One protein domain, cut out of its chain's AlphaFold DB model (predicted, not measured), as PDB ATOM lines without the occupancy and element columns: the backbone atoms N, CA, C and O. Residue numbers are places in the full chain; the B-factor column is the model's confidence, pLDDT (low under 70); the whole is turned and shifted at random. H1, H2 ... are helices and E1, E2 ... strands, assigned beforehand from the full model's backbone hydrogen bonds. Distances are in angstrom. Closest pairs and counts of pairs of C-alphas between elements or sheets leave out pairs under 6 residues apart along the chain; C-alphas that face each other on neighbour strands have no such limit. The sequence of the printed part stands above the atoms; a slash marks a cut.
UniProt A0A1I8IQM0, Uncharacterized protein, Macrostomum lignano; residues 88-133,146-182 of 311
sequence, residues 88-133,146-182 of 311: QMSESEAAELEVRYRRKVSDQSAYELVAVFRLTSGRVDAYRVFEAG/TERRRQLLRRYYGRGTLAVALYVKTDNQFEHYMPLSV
ATOM      1  N   GLN A  88     -30.708  13.455 -10.316       91.56
ATOM      2  CA  GLN A  88     -32.128  13.292 -10.623       91.56
ATOM      3  C   GLN A  88     -32.617  14.505 -11.425       91.56
ATOM      4  O   GLN A  88     -32.265  15.646 -11.123       91.56
ATOM      5  N   MET A  89     -33.382  14.243 -12.486       91.38
ATOM      6  CA  MET A  89     -33.981  15.287 -13.321       91.38
ATOM      7  C   MET A  89     -35.116  15.984 -12.565       91.38
ATOM      8  O   MET A  89     -35.850  15.332 -11.823       91.38
ATOM      9  N   SER A  90     -35.273  17.296 -12.761       93.06
ATOM     10  CA  SER A  90     -36.368  18.040 -12.139       93.06
ATOM     11  C   SER A  90     -37.723  17.537 -12.640       93.06
ATOM     12  O   SER A  90     -37.886  17.136 -13.796       93.06
ATOM     13  N   GLU A  91     -38.717  17.561 -11.755       92.56
ATOM     14  CA  GLU A  91     -40.050  17.045 -12.056       92.56
ATOM     15  C   GLU A  91     -40.717  17.780 -13.228       92.56
ATOM     16  O   GLU A  91     -41.306  17.138 -14.100       92.56
ATOM     17  N   SER A  92     -40.551  19.103 -13.302       92.19
ATOM     18  CA  SER A  92     -41.095  19.932 -14.380       92.19
ATOM     19  C   SER A  92     -40.486  19.610 -15.747       92.19
ATOM     20  O   SER A  92     -41.206  19.546 -16.741       92.19
ATOM     21  N   GLU A  93     -39.170  19.380 -15.812       91.81
ATOM     22  CA  GLU A  93     -38.476  19.039 -17.062       91.81
ATOM     23  C   GLU A  93     -38.897  17.652 -17.556       91.81
ATOM     24  O   GLU A  93     -39.175  17.451 -18.739       91.81
ATOM     25  N   ALA A  94     -39.010  16.697 -16.635       91.75
ATOM     26  CA  ALA A  94     -39.466  15.361 -16.968       91.75
ATOM     27  C   ALA A  94     -40.927  15.341 -17.451       91.75
ATOM     28  O   ALA A  94     -41.223  14.652 -18.426       91.75
ATOM     29  N   ALA A  95     -41.815  16.125 -16.830       92.81
ATOM     30  CA  ALA A  95     -43.201  16.265 -17.277       92.81
ATOM     31  C   ALA A  95     -43.288  16.866 -18.692       92.81
ATOM     32  O   ALA A  95     -44.060  16.399 -19.531       92.81
ATOM     33  N   GLU A  96     -42.455  17.865 -19.007       93.31
ATOM     34  CA  GLU A  96     -42.394  18.437 -20.355       93.31
ATOM     35  C   GLU A  96     -41.948  17.397 -21.398       93.31
ATOM     36  O   GLU A  96     -42.537  17.287 -22.482       93.31
ATOM     37  N   LEU A  97     -40.917  16.609 -21.078       92.38
ATOM     38  CA  LEU A  97     -40.419  15.553 -21.960       92.38
ATOM     39  C   LEU A  97     -41.444  14.432 -22.151       92.38
ATOM     40  O   LEU A  97     -41.569  13.925 -23.267       92.38
ATOM     41  N   GLU A  98     -42.223  14.099 -21.123       92.44
ATOM     42  CA  GLU A  98     -43.332  13.151 -21.227       92.44
ATOM     43  C   GLU A  98     -44.417  13.655 -22.191       92.44
ATOM     44  O   GLU A  98     -44.841  12.922 -23.087       92.44
ATOM     45  N   VAL A  99     -44.823  14.925 -22.091       92.81
ATOM     46  CA  VAL A  99     -45.796  15.524 -23.025       92.81
ATOM     47  C   VAL A  99     -45.268  15.492 -24.461       92.81
ATOM     48  O   VAL A  99     -46.009  15.174 -25.398       92.81
ATOM     49  N   ARG A 100     -43.976  15.783 -24.662       92.12
ATOM     50  CA  ARG A 100     -43.338  15.693 -25.987       92.12
ATOM     51  C   ARG A 100     -43.307  14.261 -26.509       92.12
ATOM     52  O   ARG A 100     -43.570  14.057 -27.695       92.12
ATOM     53  N   TYR A 101     -43.004  13.293 -25.649       92.44
ATOM     54  CA  TYR A 101     -43.051  11.876 -25.988       92.44
ATOM     55  C   TYR A 101     -44.464  11.476 -26.427       92.44
ATOM     56  O   TYR A 101     -44.635  11.027 -27.559       92.44
ATOM     57  N   ARG A 102     -45.491  11.758 -25.614       90.44
ATOM     58  CA  ARG A 102     -46.892  11.440 -25.942       90.44
ATOM     59  C   ARG A 102     -47.351  12.081 -27.252       90.44
ATOM     60  O   ARG A 102     -48.060  11.445 -28.022       90.44
ATOM     61  N   ARG A 103     -46.898  13.302 -27.563       90.56
ATOM     62  CA  ARG A 103     -47.200  13.960 -28.847       90.56
ATOM     63  C   ARG A 103     -46.586  13.223 -30.041       90.56
ATOM     64  O   ARG A 103     -47.219  13.143 -31.088       90.56
ATOM     65  N   LYS A 104     -45.357  12.711 -29.911       89.94
ATOM     66  CA  LYS A 104     -44.698  11.956 -30.988       89.94
ATOM     67  C   LYS A 104     -45.241  10.532 -31.132       89.94
ATOM     68  O   LYS A 104     -45.229  10.000 -32.235       89.94
ATOM     69  N   VAL A 105     -45.700   9.934 -30.035       89.00
ATOM     70  CA  VAL A 105     -46.161   8.536 -29.953       89.00
ATOM     71  C   VAL A 105     -47.698   8.460 -29.932       89.00
ATOM     72  O   VAL A 105     -48.277   7.496 -29.448       89.00
ATOM     73  N   SER A 106     -48.381   9.467 -30.492       74.12
ATOM     74  CA  SER A 106     -49.847   9.618 -30.439       74.12
ATOM     75  C   SER A 106     -50.647   8.426 -30.990       74.12
ATOM     76  O   SER A 106     -51.835   8.335 -30.700       74.12
ATOM     77  N   ASP A 107     -50.021   7.528 -31.756       77.50
ATOM     78  CA  ASP A 107     -50.676   6.392 -32.421       77.50
ATOM     79  C   ASP A 107     -50.306   5.013 -31.847       77.50
ATOM     80  O   ASP A 107     -50.800   3.995 -32.328       77.50
ATOM     81  N   GLN A 108     -49.429   4.927 -30.838       76.62
ATOM     82  CA  GLN A 108     -48.904   3.632 -30.389       76.62
ATOM     83  C   GLN A 108     -49.224   3.354 -28.916       76.62
ATOM     84  O   GLN A 108     -48.387   3.515 -28.033       76.62
ATOM     85  N   SER A 109     -50.440   2.864 -28.661       73.38
ATOM     86  CA  SER A 109     -50.936   2.480 -27.326       73.38
ATOM     87  C   SER A 109     -50.201   1.298 -26.676       73.38
ATOM     88  O   SER A 109     -50.437   1.008 -25.508       73.38
ATOM     89  N   ALA A 110     -49.323   0.614 -27.413       87.25
ATOM     90  CA  ALA A 110     -48.602  -0.575 -26.957       87.25
ATOM     91  C   ALA A 110     -47.214  -0.282 -26.361       87.25
ATOM     92  O   ALA A 110     -46.445  -1.218 -26.140       87.25
ATOM     93  N   TYR A 111     -46.854   0.989 -26.163       90.19
ATOM     94  CA  TYR A 111     -45.556   1.361 -25.606       90.19
ATOM     95  C   TYR A 111     -45.701   2.089 -24.282       90.19
ATOM     96  O   TYR A 111     -46.505   3.009 -24.132       90.19
ATOM     97  N   GLU A 112     -44.855   1.691 -23.345       91.00
ATOM     98  CA  GLU A 112     -44.770   2.255 -22.016       91.00
ATOM     99  C   GLU A 112     -43.463   3.031 -21.871       91.00
ATOM    100  O   GLU A 112     -42.381   2.534 -22.194       91.00
ATOM    101  N   LEU A 113     -43.566   4.278 -21.414       92.19
ATOM    102  CA  LEU A 113     -42.406   5.114 -21.136       92.19
ATOM    103  C   LEU A 113     -41.768   4.648 -19.822       92.19
ATOM    104  O   LEU A 113     -42.404   4.713 -18.778       92.19
ATOM    105  N   VAL A 114     -40.510   4.208 -19.875       92.94
ATOM    106  CA  VAL A 114     -39.796   3.654 -18.710       92.94
ATOM    107  C   VAL A 114     -38.858   4.679 -18.093       92.94
ATOM    108  O   VAL A 114     -38.787   4.827 -16.878       92.94
ATOM    109  N   ALA A 115     -38.094   5.394 -18.915       94.75
ATOM    110  CA  ALA A 115     -37.155   6.389 -18.417       94.75
ATOM    111  C   ALA A 115     -36.896   7.474 -19.453       94.75
ATOM    112  O   ALA A 115     -36.993   7.251 -20.658       94.75
ATOM    113  N   VAL A 116     -36.504   8.652 -18.985       95.44
ATOM    114  CA  VAL A 116     -36.031   9.737 -19.841       95.44
ATOM    115  C   VAL A 116     -34.646  10.162 -19.378       95.44
ATOM    116  O   VAL A 116     -34.409  10.375 -18.190       95.44
ATOM    117  N   PHE A 117     -33.732  10.276 -20.335       95.56
ATOM    118  CA  PHE A 117     -32.343  10.666 -20.138       95.56
ATOM    119  C   PHE A 117     -32.105  12.030 -20.756       95.56
ATOM    120  O   PHE A 117     -32.510  12.278 -21.890       95.56
ATOM    121  N   ARG A 118     -31.376  12.887 -20.052       94.75
ATOM    122  CA  ARG A 118     -30.761  14.080 -20.619       94.75
ATOM    123  C   ARG A 118     -29.282  13.812 -20.811       94.75
ATOM    124  O   ARG A 118     -28.583  13.435 -19.869       94.75
ATOM    125  N   LEU A 119     -28.829  13.985 -22.044       94.50
ATOM    126  CA  LEU A 119     -27.450  13.778 -22.431       94.50
ATOM    127  C   LEU A 119     -26.835  15.086 -22.900       94.50
ATOM    128  O   LEU A 119     -27.433  15.798 -23.709       94.50
ATOM    129  N   THR A 120     -25.607  15.339 -22.471       93.25
ATOM    130  CA  THR A 120     -24.775  16.421 -22.991       93.25
ATOM    131  C   THR A 120     -23.457  15.829 -23.461       93.25
ATOM    132  O   THR A 120     -22.694  15.243 -22.694       93.25
ATOM    133  N   SER A 121     -23.214  15.919 -24.771       90.19
ATOM    134  CA  SER A 121     -21.992  15.415 -25.414       90.19
ATOM    135  C   SER A 121     -21.728  13.925 -25.134       90.19
ATOM    136  O   SER A 121     -20.596  13.503 -24.896       90.19
ATOM    137  N   GLY A 122     -22.793  13.114 -25.117       87.56
ATOM    138  CA  GLY A 122     -22.721  11.672 -24.865       87.56
ATOM    139  C   GLY A 122     -22.556  11.253 -23.405       87.56
ATOM    140  O   GLY A 122     -22.447  10.055 -23.144       87.56
ATOM    141  N   ARG A 123     -22.534  12.195 -22.454       90.94
ATOM    142  CA  ARG A 123     -22.606  11.904 -21.015       90.94
ATOM    143  C   ARG A 123     -24.052  12.034 -20.542       90.94
ATOM    144  O   ARG A 123     -24.771  12.897 -21.028       90.94
ATOM    145  N   VAL A 124     -24.479  11.149 -19.641       93.75
ATOM    146  CA  VAL A 124     -25.817  11.205 -19.032       93.75
ATOM    147  C   VAL A 124     -25.754  12.172 -17.854       93.75
ATOM    148  O   VAL A 124     -25.158  11.846 -16.830       93.75
ATOM    149  N   ASP A 125     -26.356  13.346 -18.009       92.50
ATOM    150  CA  ASP A 125     -26.336  14.403 -16.991       92.50
ATOM    151  C   ASP A 125     -27.401  14.164 -15.924       92.50
ATOM    152  O   ASP A 125     -27.146  14.283 -14.721       92.50
ATOM    153  N   ALA A 126     -28.605  13.818 -16.383       92.75
ATOM    154  CA  ALA A 126     -29.748  13.556 -15.531       92.75
ATOM    155  C   ALA A 126     -30.667  12.497 -16.136       92.75
ATOM    156  O   ALA A 126     -30.747  12.340 -17.357       92.75
ATOM    157  N   TYR A 127     -31.386  11.780 -15.278       95.00
ATOM    158  CA  TYR A 127     -32.421  10.849 -15.709       95.00
ATOM    159  C   TYR A 127     -33.598  10.850 -14.736       95.00
ATOM    160  O   TYR A 127     -33.439  11.164 -13.554       95.00
ATOM    161  N   ARG A 128     -34.778  10.495 -15.244       94.31
ATOM    162  CA  ARG A 128     -35.956  10.170 -14.433       94.31
ATOM    163  C   ARG A 128     -36.518   8.841 -14.901       94.31
ATOM    164  O   ARG A 128     -36.633   8.612 -16.103       94.31
ATOM    165  N   VAL A 129     -36.837   7.979 -13.945       94.06
ATOM    166  CA  VAL A 129     -37.563   6.731 -14.184       94.06
ATOM    167  C   VAL A 129     -39.041   7.026 -13.985       94.06
ATOM    168  O   VAL A 129     -39.407   7.687 -13.013       94.06
ATOM    169  N   PHE A 130     -39.859   6.582 -14.926       90.75
ATOM    170  CA  PHE A 130     -41.307   6.634 -14.824       90.75
ATOM    171  C   PHE A 130     -41.769   5.280 -14.308       90.75
ATOM    172  O   PHE A 130     -41.329   4.237 -14.795       90.75
ATOM    173  N   GLU A 131     -42.611   5.296 -13.281       83.56
ATOM    174  CA  GLU A 131     -43.241   4.070 -12.818       83.56
ATOM    175  C   GLU A 131     -44.197   3.604 -13.907       83.56
ATOM    176  O   GLU A 131     -45.136   4.310 -14.280       83.56
ATOM    177  N   ALA A 132     -43.894   2.427 -14.447       72.69
ATOM    178  CA  ALA A 132     -44.764   1.723 -15.360       72.69
ATOM    179  C   ALA A 132     -46.129   1.566 -14.677       72.69
ATOM    180  O   ALA A 132     -46.245   0.895 -13.647       72.69
ATOM    181  N   GLY A 133     -47.141   2.257 -15.198       64.56
ATOM    182  CA  GLY A 133     -48.487   2.297 -14.649       64.56
ATOM    183  C   GLY A 133     -49.192   0.977 -14.918       64.56
ATOM    184  O   GLY A 133     -50.125   0.917 -15.720       64.56
ATOM    185  N   THR A 146     -27.573   0.446 -16.031       89.06
ATOM    186  CA  THR A 146     -26.362  -0.377 -16.178       89.06
ATOM    187  C   THR A 146     -25.288   0.333 -17.005       89.06
ATOM    188  O   THR A 146     -25.586   1.112 -17.914       89.06
ATOM    189  N   GLU A 147     -24.019   0.017 -16.742       87.88
ATOM    190  CA  GLU A 147     -22.885   0.601 -17.470       87.88
ATOM    191  C   GLU A 147     -22.953   0.313 -18.979       87.88
ATOM    192  O   GLU A 147     -22.700   1.183 -19.814       87.88
ATOM    193  N   ARG A 148     -23.441  -0.878 -19.350       87.44
ATOM    194  CA  ARG A 148     -23.697  -1.249 -20.748       87.44
ATOM    195  C   ARG A 148     -24.664  -0.281 -21.441       87.44
ATOM    196  O   ARG A 148     -24.415   0.109 -22.581       87.44
ATOM    197  N   ARG A 149     -25.748   0.134 -20.771       91.56
ATOM    198  CA  ARG A 149     -26.717   1.098 -21.329       91.56
ATOM    199  C   ARG A 149     -26.092   2.482 -21.505       91.56
ATOM    200  O   ARG A 149     -26.315   3.126 -22.527       91.56
ATOM    201  N   ARG A 150     -25.247   2.918 -20.567       90.00
ATOM    202  CA  ARG A 150     -24.533   4.201 -20.680       90.00
ATOM    203  C   ARG A 150     -23.566   4.221 -21.859       90.00
ATOM    204  O   ARG A 150     -23.539   5.196 -22.608       90.00
ATOM    205  N   GLN A 151     -22.828   3.134 -22.074       91.19
ATOM    206  CA  GLN A 151     -21.935   3.010 -23.227       91.19
ATOM    207  C   GLN A 151     -22.695   3.057 -24.557       91.19
ATOM    208  O   GLN A 151     -22.234   3.702 -25.501       91.19
ATOM    209  N   LEU A 152     -23.873   2.425 -24.634       92.50
ATOM    210  CA  LEU A 152     -24.748   2.526 -25.806       92.50
ATOM    211  C   LEU A 152     -25.184   3.973 -26.043       92.50
ATOM    212  O   LEU A 152     -24.987   4.501 -27.137       92.50
ATOM    213  N   LEU A 153     -25.699   4.637 -25.009       93.44
ATOM    214  CA  LEU A 153     -26.116   6.034 -25.081       93.44
ATOM    215  C   LEU A 153     -24.980   6.951 -25.564       93.44
ATOM    216  O   LEU A 153     -25.176   7.744 -26.483       93.44
ATOM    217  N   ARG A 154     -23.766   6.771 -25.037       91.19
ATOM    218  CA  ARG A 154     -22.576   7.529 -25.448       91.19
ATOM    219  C   ARG A 154     -22.188   7.288 -26.906       91.19
ATOM    220  O   ARG A 154     -21.749   8.216 -27.584       91.19
ATOM    221  N   ARG A 155     -22.332   6.053 -27.397       91.44
ATOM    222  CA  ARG A 155     -21.953   5.677 -28.767       91.44
ATOM    223  C   ARG A 155     -22.919   6.234 -29.811       91.44
ATOM    224  O   ARG A 155     -22.466   6.693 -30.855       91.44
ATOM    225  N   TYR A 156     -24.221   6.187 -29.533       91.75
ATOM    226  CA  TYR A 156     -25.259   6.575 -30.494       91.75
ATOM    227  C   TYR A 156     -25.675   8.046 -30.379       91.75
ATOM    228  O   TYR A 156     -25.963   8.675 -31.393       91.75
ATOM    229  N   TYR A 157     -25.643   8.620 -29.175       92.00
ATOM    230  CA  TYR A 157     -26.109   9.984 -28.890       92.00
ATOM    231  C   TYR A 157     -24.973  10.899 -28.409       92.00
ATOM    232  O   TYR A 157     -25.172  11.809 -27.608       92.00
ATOM    233  N   GLY A 158     -23.756  10.664 -28.905       86.69
ATOM    234  CA  GLY A 158     -22.547  11.371 -28.476       86.69
ATOM    235  C   GLY A 158     -22.457  12.851 -28.866       86.69
ATOM    236  O   GLY A 158     -21.557  13.546 -28.404       86.69
ATOM    237  N   ARG A 159     -23.345  13.348 -29.735       87.19
ATOM    238  CA  ARG A 159     -23.252  14.697 -30.311       87.19
ATOM    239  C   ARG A 159     -24.377  15.599 -29.813       87.19
ATOM    240  O   ARG A 159     -25.544  15.325 -30.070       87.19
ATOM    241  N   GLY A 160     -23.992  16.710 -29.188       86.94
ATOM    242  CA  GLY A 160     -24.902  17.771 -28.755       86.94
ATOM    243  C   GLY A 160     -25.623  17.487 -27.437       86.94
ATOM    244  O   GLY A 160     -25.314  16.526 -26.729       86.94
ATOM    245  N   THR A 161     -26.572  18.366 -27.112       88.00
ATOM    246  CA  THR A 161     -27.484  18.209 -25.975       88.00
ATOM    247  C   THR A 161     -28.782  17.599 -26.481       88.00
ATOM    248  O   THR A 161     -29.483  18.203 -27.291       88.00
ATOM    249  N   LEU A 162     -29.086  16.383 -26.036       92.88
ATOM    250  CA  LEU A 162     -30.228  15.603 -26.502       92.88
ATOM    251  C   LEU A 162     -30.949  14.988 -25.309       92.88
ATOM    252  O   LEU A 162     -30.318  14.521 -24.365       92.88
ATOM    253  N   ALA A 163     -32.275  14.949 -25.371       94.25
ATOM    254  CA  ALA A 163     -33.059  14.112 -24.483       94.25
ATOM    255  C   ALA A 163     -33.345  12.796 -25.209       94.25
ATOM    256  O   ALA A 163     -33.588  12.786 -26.413       94.25
ATOM    257  N   VAL A 164     -33.296  11.673 -24.509       95.81
ATOM    258  CA  VAL A 164     -33.602  10.354 -25.068       95.81
ATOM    259  C   VAL A 164     -34.643   9.703 -24.175       95.81
ATOM    260  O   VAL A 164     -34.417   9.532 -22.980       95.81
ATOM    261  N   ALA A 165     -35.785   9.353 -24.756       95.38
ATOM    262  CA  ALA A 165     -36.813   8.570 -24.090       95.38
ATOM    263  C   ALA A 165     -36.541   7.082 -24.311       95.38
ATOM    264  O   ALA A 165     -36.340   6.644 -25.445       95.38
ATOM    265  N   LEU A 166     -36.542   6.318 -23.227       95.12
ATOM    266  CA  LEU A 166     -36.555   4.867 -23.229       95.12
ATOM    267  C   LEU A 166     -37.980   4.396 -23.005       95.12
ATOM    268  O   LEU A 166     -38.606   4.724 -21.996       95.12
ATOM    269  N   TYR A 167     -38.453   3.589 -23.936       93.19
ATOM    270  CA  TYR A 167     -39.775   3.005 -23.885       93.19
ATOM    271  C   TYR A 167     -39.685   1.514 -24.198       93.19
ATOM    272  O   TYR A 167     -38.803   1.065 -24.936       93.19
ATOM    273  N   VAL A 168     -40.575   0.743 -23.589       91.94
ATOM    274  CA  VAL A 168     -40.648  -0.712 -23.728       91.94
ATOM    275  C   VAL A 168     -42.010  -1.049 -24.308       91.94
ATOM    276  O   VAL A 168     -43.012  -0.411 -23.986       91.94
ATOM    277  N   LYS A 169     -42.041  -2.010 -25.228       90.50
ATOM    278  CA  LYS A 169     -43.297  -2.475 -25.806       90.50
ATOM    279  C   LYS A 169     -43.945  -3.478 -24.849       90.50
ATOM    280  O   LYS A 169     -43.257  -4.326 -24.294       90.50
ATOM    281  N   THR A 170     -45.254  -3.402 -24.639       85.31
ATOM    282  CA  THR A 170     -45.939  -4.238 -23.633       85.31
ATOM    283  C   THR A 170     -45.878  -5.738 -23.957       85.31
ATOM    284  O   THR A 170     -45.875  -6.565 -23.054       85.31
ATOM    285  N   ASP A 171     -45.816  -6.100 -25.240       86.12
ATOM    286  CA  ASP A 171     -45.739  -7.489 -25.720       86.12
ATOM    287  C   ASP A 171     -44.306  -8.036 -25.741       86.12
ATOM    288  O   ASP A 171     -44.071  -9.213 -25.474       86.12
ATOM    289  N   ASN A 172     -43.345  -7.170 -26.044       76.88
ATOM    290  CA  ASN A 172     -41.956  -7.521 -26.232       76.88
ATOM    291  C   ASN A 172     -41.104  -6.700 -25.272       76.88
ATOM    292  O   ASN A 172     -40.974  -5.492 -25.452       76.88
ATOM    293  N   GLN A 173     -40.418  -7.364 -24.339       79.75
ATOM    294  CA  GLN A 173     -39.452  -6.766 -23.398       79.75
ATOM    295  C   GLN A 173     -38.233  -6.087 -24.077       79.75
ATOM    296  O   GLN A 173     -37.198  -5.868 -23.451       79.75
ATOM    297  N   PHE A 174     -38.314  -5.775 -25.371       87.69
ATOM    298  CA  PHE A 174     -37.315  -5.017 -26.098       87.69
ATOM    299  C   PHE A 174     -37.397  -3.531 -25.745       87.69
ATOM    300  O   PHE A 174     -38.438  -2.879 -25.820       87.69
ATOM    301  N   GLU A 175     -36.234  -3.006 -25.386       91.06
ATOM    302  CA  GLU A 175     -35.998  -1.602 -25.094       91.06
ATOM    303  C   GLU A 175     -35.772  -0.813 -26.379       91.06
ATOM    304  O   GLU A 175     -34.883  -1.130 -27.176       91.06
ATOM    305  N   HIS A 176     -36.522   0.271 -26.542       92.56
ATOM    306  CA  HIS A 176     -36.362   1.197 -27.650       92.56
ATOM    307  C   HIS A 176     -35.971   2.588 -27.145       92.56
ATOM    308  O   HIS A 176     -36.491   3.083 -26.147       92.56
ATOM    309  N   TYR A 177     -35.048   3.233 -27.860       94.44
ATOM    310  CA  TYR A 177     -34.520   4.556 -27.530       94.44
ATOM    311  C   TYR A 177     -34.967   5.555 -28.598       94.44
ATOM    312  O   TYR A 177     -34.645   5.381 -29.773       94.44
ATOM    313  N   MET A 178     -35.681   6.608 -28.200       94.06
ATOM    314  CA  MET A 178     -36.157   7.663 -29.095       94.06
ATOM    315  C   MET A 178     -35.502   9.007 -28.755       94.06
ATOM    316  O   MET A 178     -35.655   9.486 -27.629       94.06
ATOM    317  N   PRO A 179     -34.846   9.684 -29.716       93.56
ATOM    318  CA  PRO A 179     -34.359  11.037 -29.503       93.56
ATOM    319  C   PRO A 179     -35.516  12.047 -29.424       93.56
ATOM    320  O   PRO A 179     -36.366  12.190 -30.317       93.56
ATOM    321  N   LEU A 180     -35.511  12.811 -28.342       91.38
ATOM    322  CA  LEU A 180     -36.310  13.999 -28.118       91.38
ATOM    323  C   LEU A 180     -35.402  15.216 -28.331       91.38
ATOM    324  O   LEU A 180     -34.412  15.423 -27.629       91.38
ATOM    325  N   SER A 181     -35.731  16.028 -29.334       83.19
ATOM    326  CA  SER A 181     -35.066  17.306 -29.548       83.19
ATOM    327  C   SER A 181     -35.369  18.205 -28.352       83.19
ATOM    328  O   SER A 181     -36.526  18.546 -28.085       83.19
ATOM    329  N   VAL A 182     -34.331  18.565 -27.603       78.75
ATOM    330  CA  VAL A 182     -34.434  19.608 -26.588       78.75
ATOM    331  C   VAL A 182     -34.335  20.915 -27.352       78.75
ATOM    332  O   VAL A 182     -33.267  21.261 -27.843       78.75
TER     333      VAL A 182
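What this domain is: This is residues 88 to 133 and 146 to 182 of the 311 residues of an uncharacterized protein of Macrostomum lignano (UniProt A0A1I8IQM0). A strongly twisted antiparallel sheet, E2 E1 E3 E4, has H1 across one face and shorter H2 across the other: three layers, helices on both faces. The printed part has 83 residues, ordered H1 E1 E2 H2 E3 E4, class mixed, helices and strands. It is compact, radius of gyration of the C-alphas 12.2 A, spanning 32 by 27 by 20 A.

Where its parts are: H1, residues 91 to 104, 20.1 A, begins at C-alpha (-40.050, 17.045, -12.056). E1, 111 to 120, 25.8 A, bends by 59 degrees at 114. E2 is 123 to 129, H2 147 to 156, E3 161 to 169, 26.0 A. E4, 175 to 180, ends at (-36.310, 13.999, -28.118).

How they stand to each other: Within hydrogen-bond range are N 117 and O 164 of E1 and E3, 2.8 A, N 118 and O 126 of hairpin E1 and E2, 2.8 A, N 180 and O 163 of hairpin E3 and E4, 2.7 A, and every O i to N i+4 pair in H1 and H2. H1's height over the sheet is 9.5 A; its closest C-alphas to E2 are Ala 94 and Arg 128, 6.8 A. H2, on the opposite face, has height 6.7 A; Arg 154 and Arg 123 of E2 have the closest C-alphas, 6.2 A.

The domain as a whole: Residues 134 to 145 are not printed; C-alphas 133 and 146 are 22.3 A apart. Of the links printed whole, none is long. Residue 133 is under pLDDT 70.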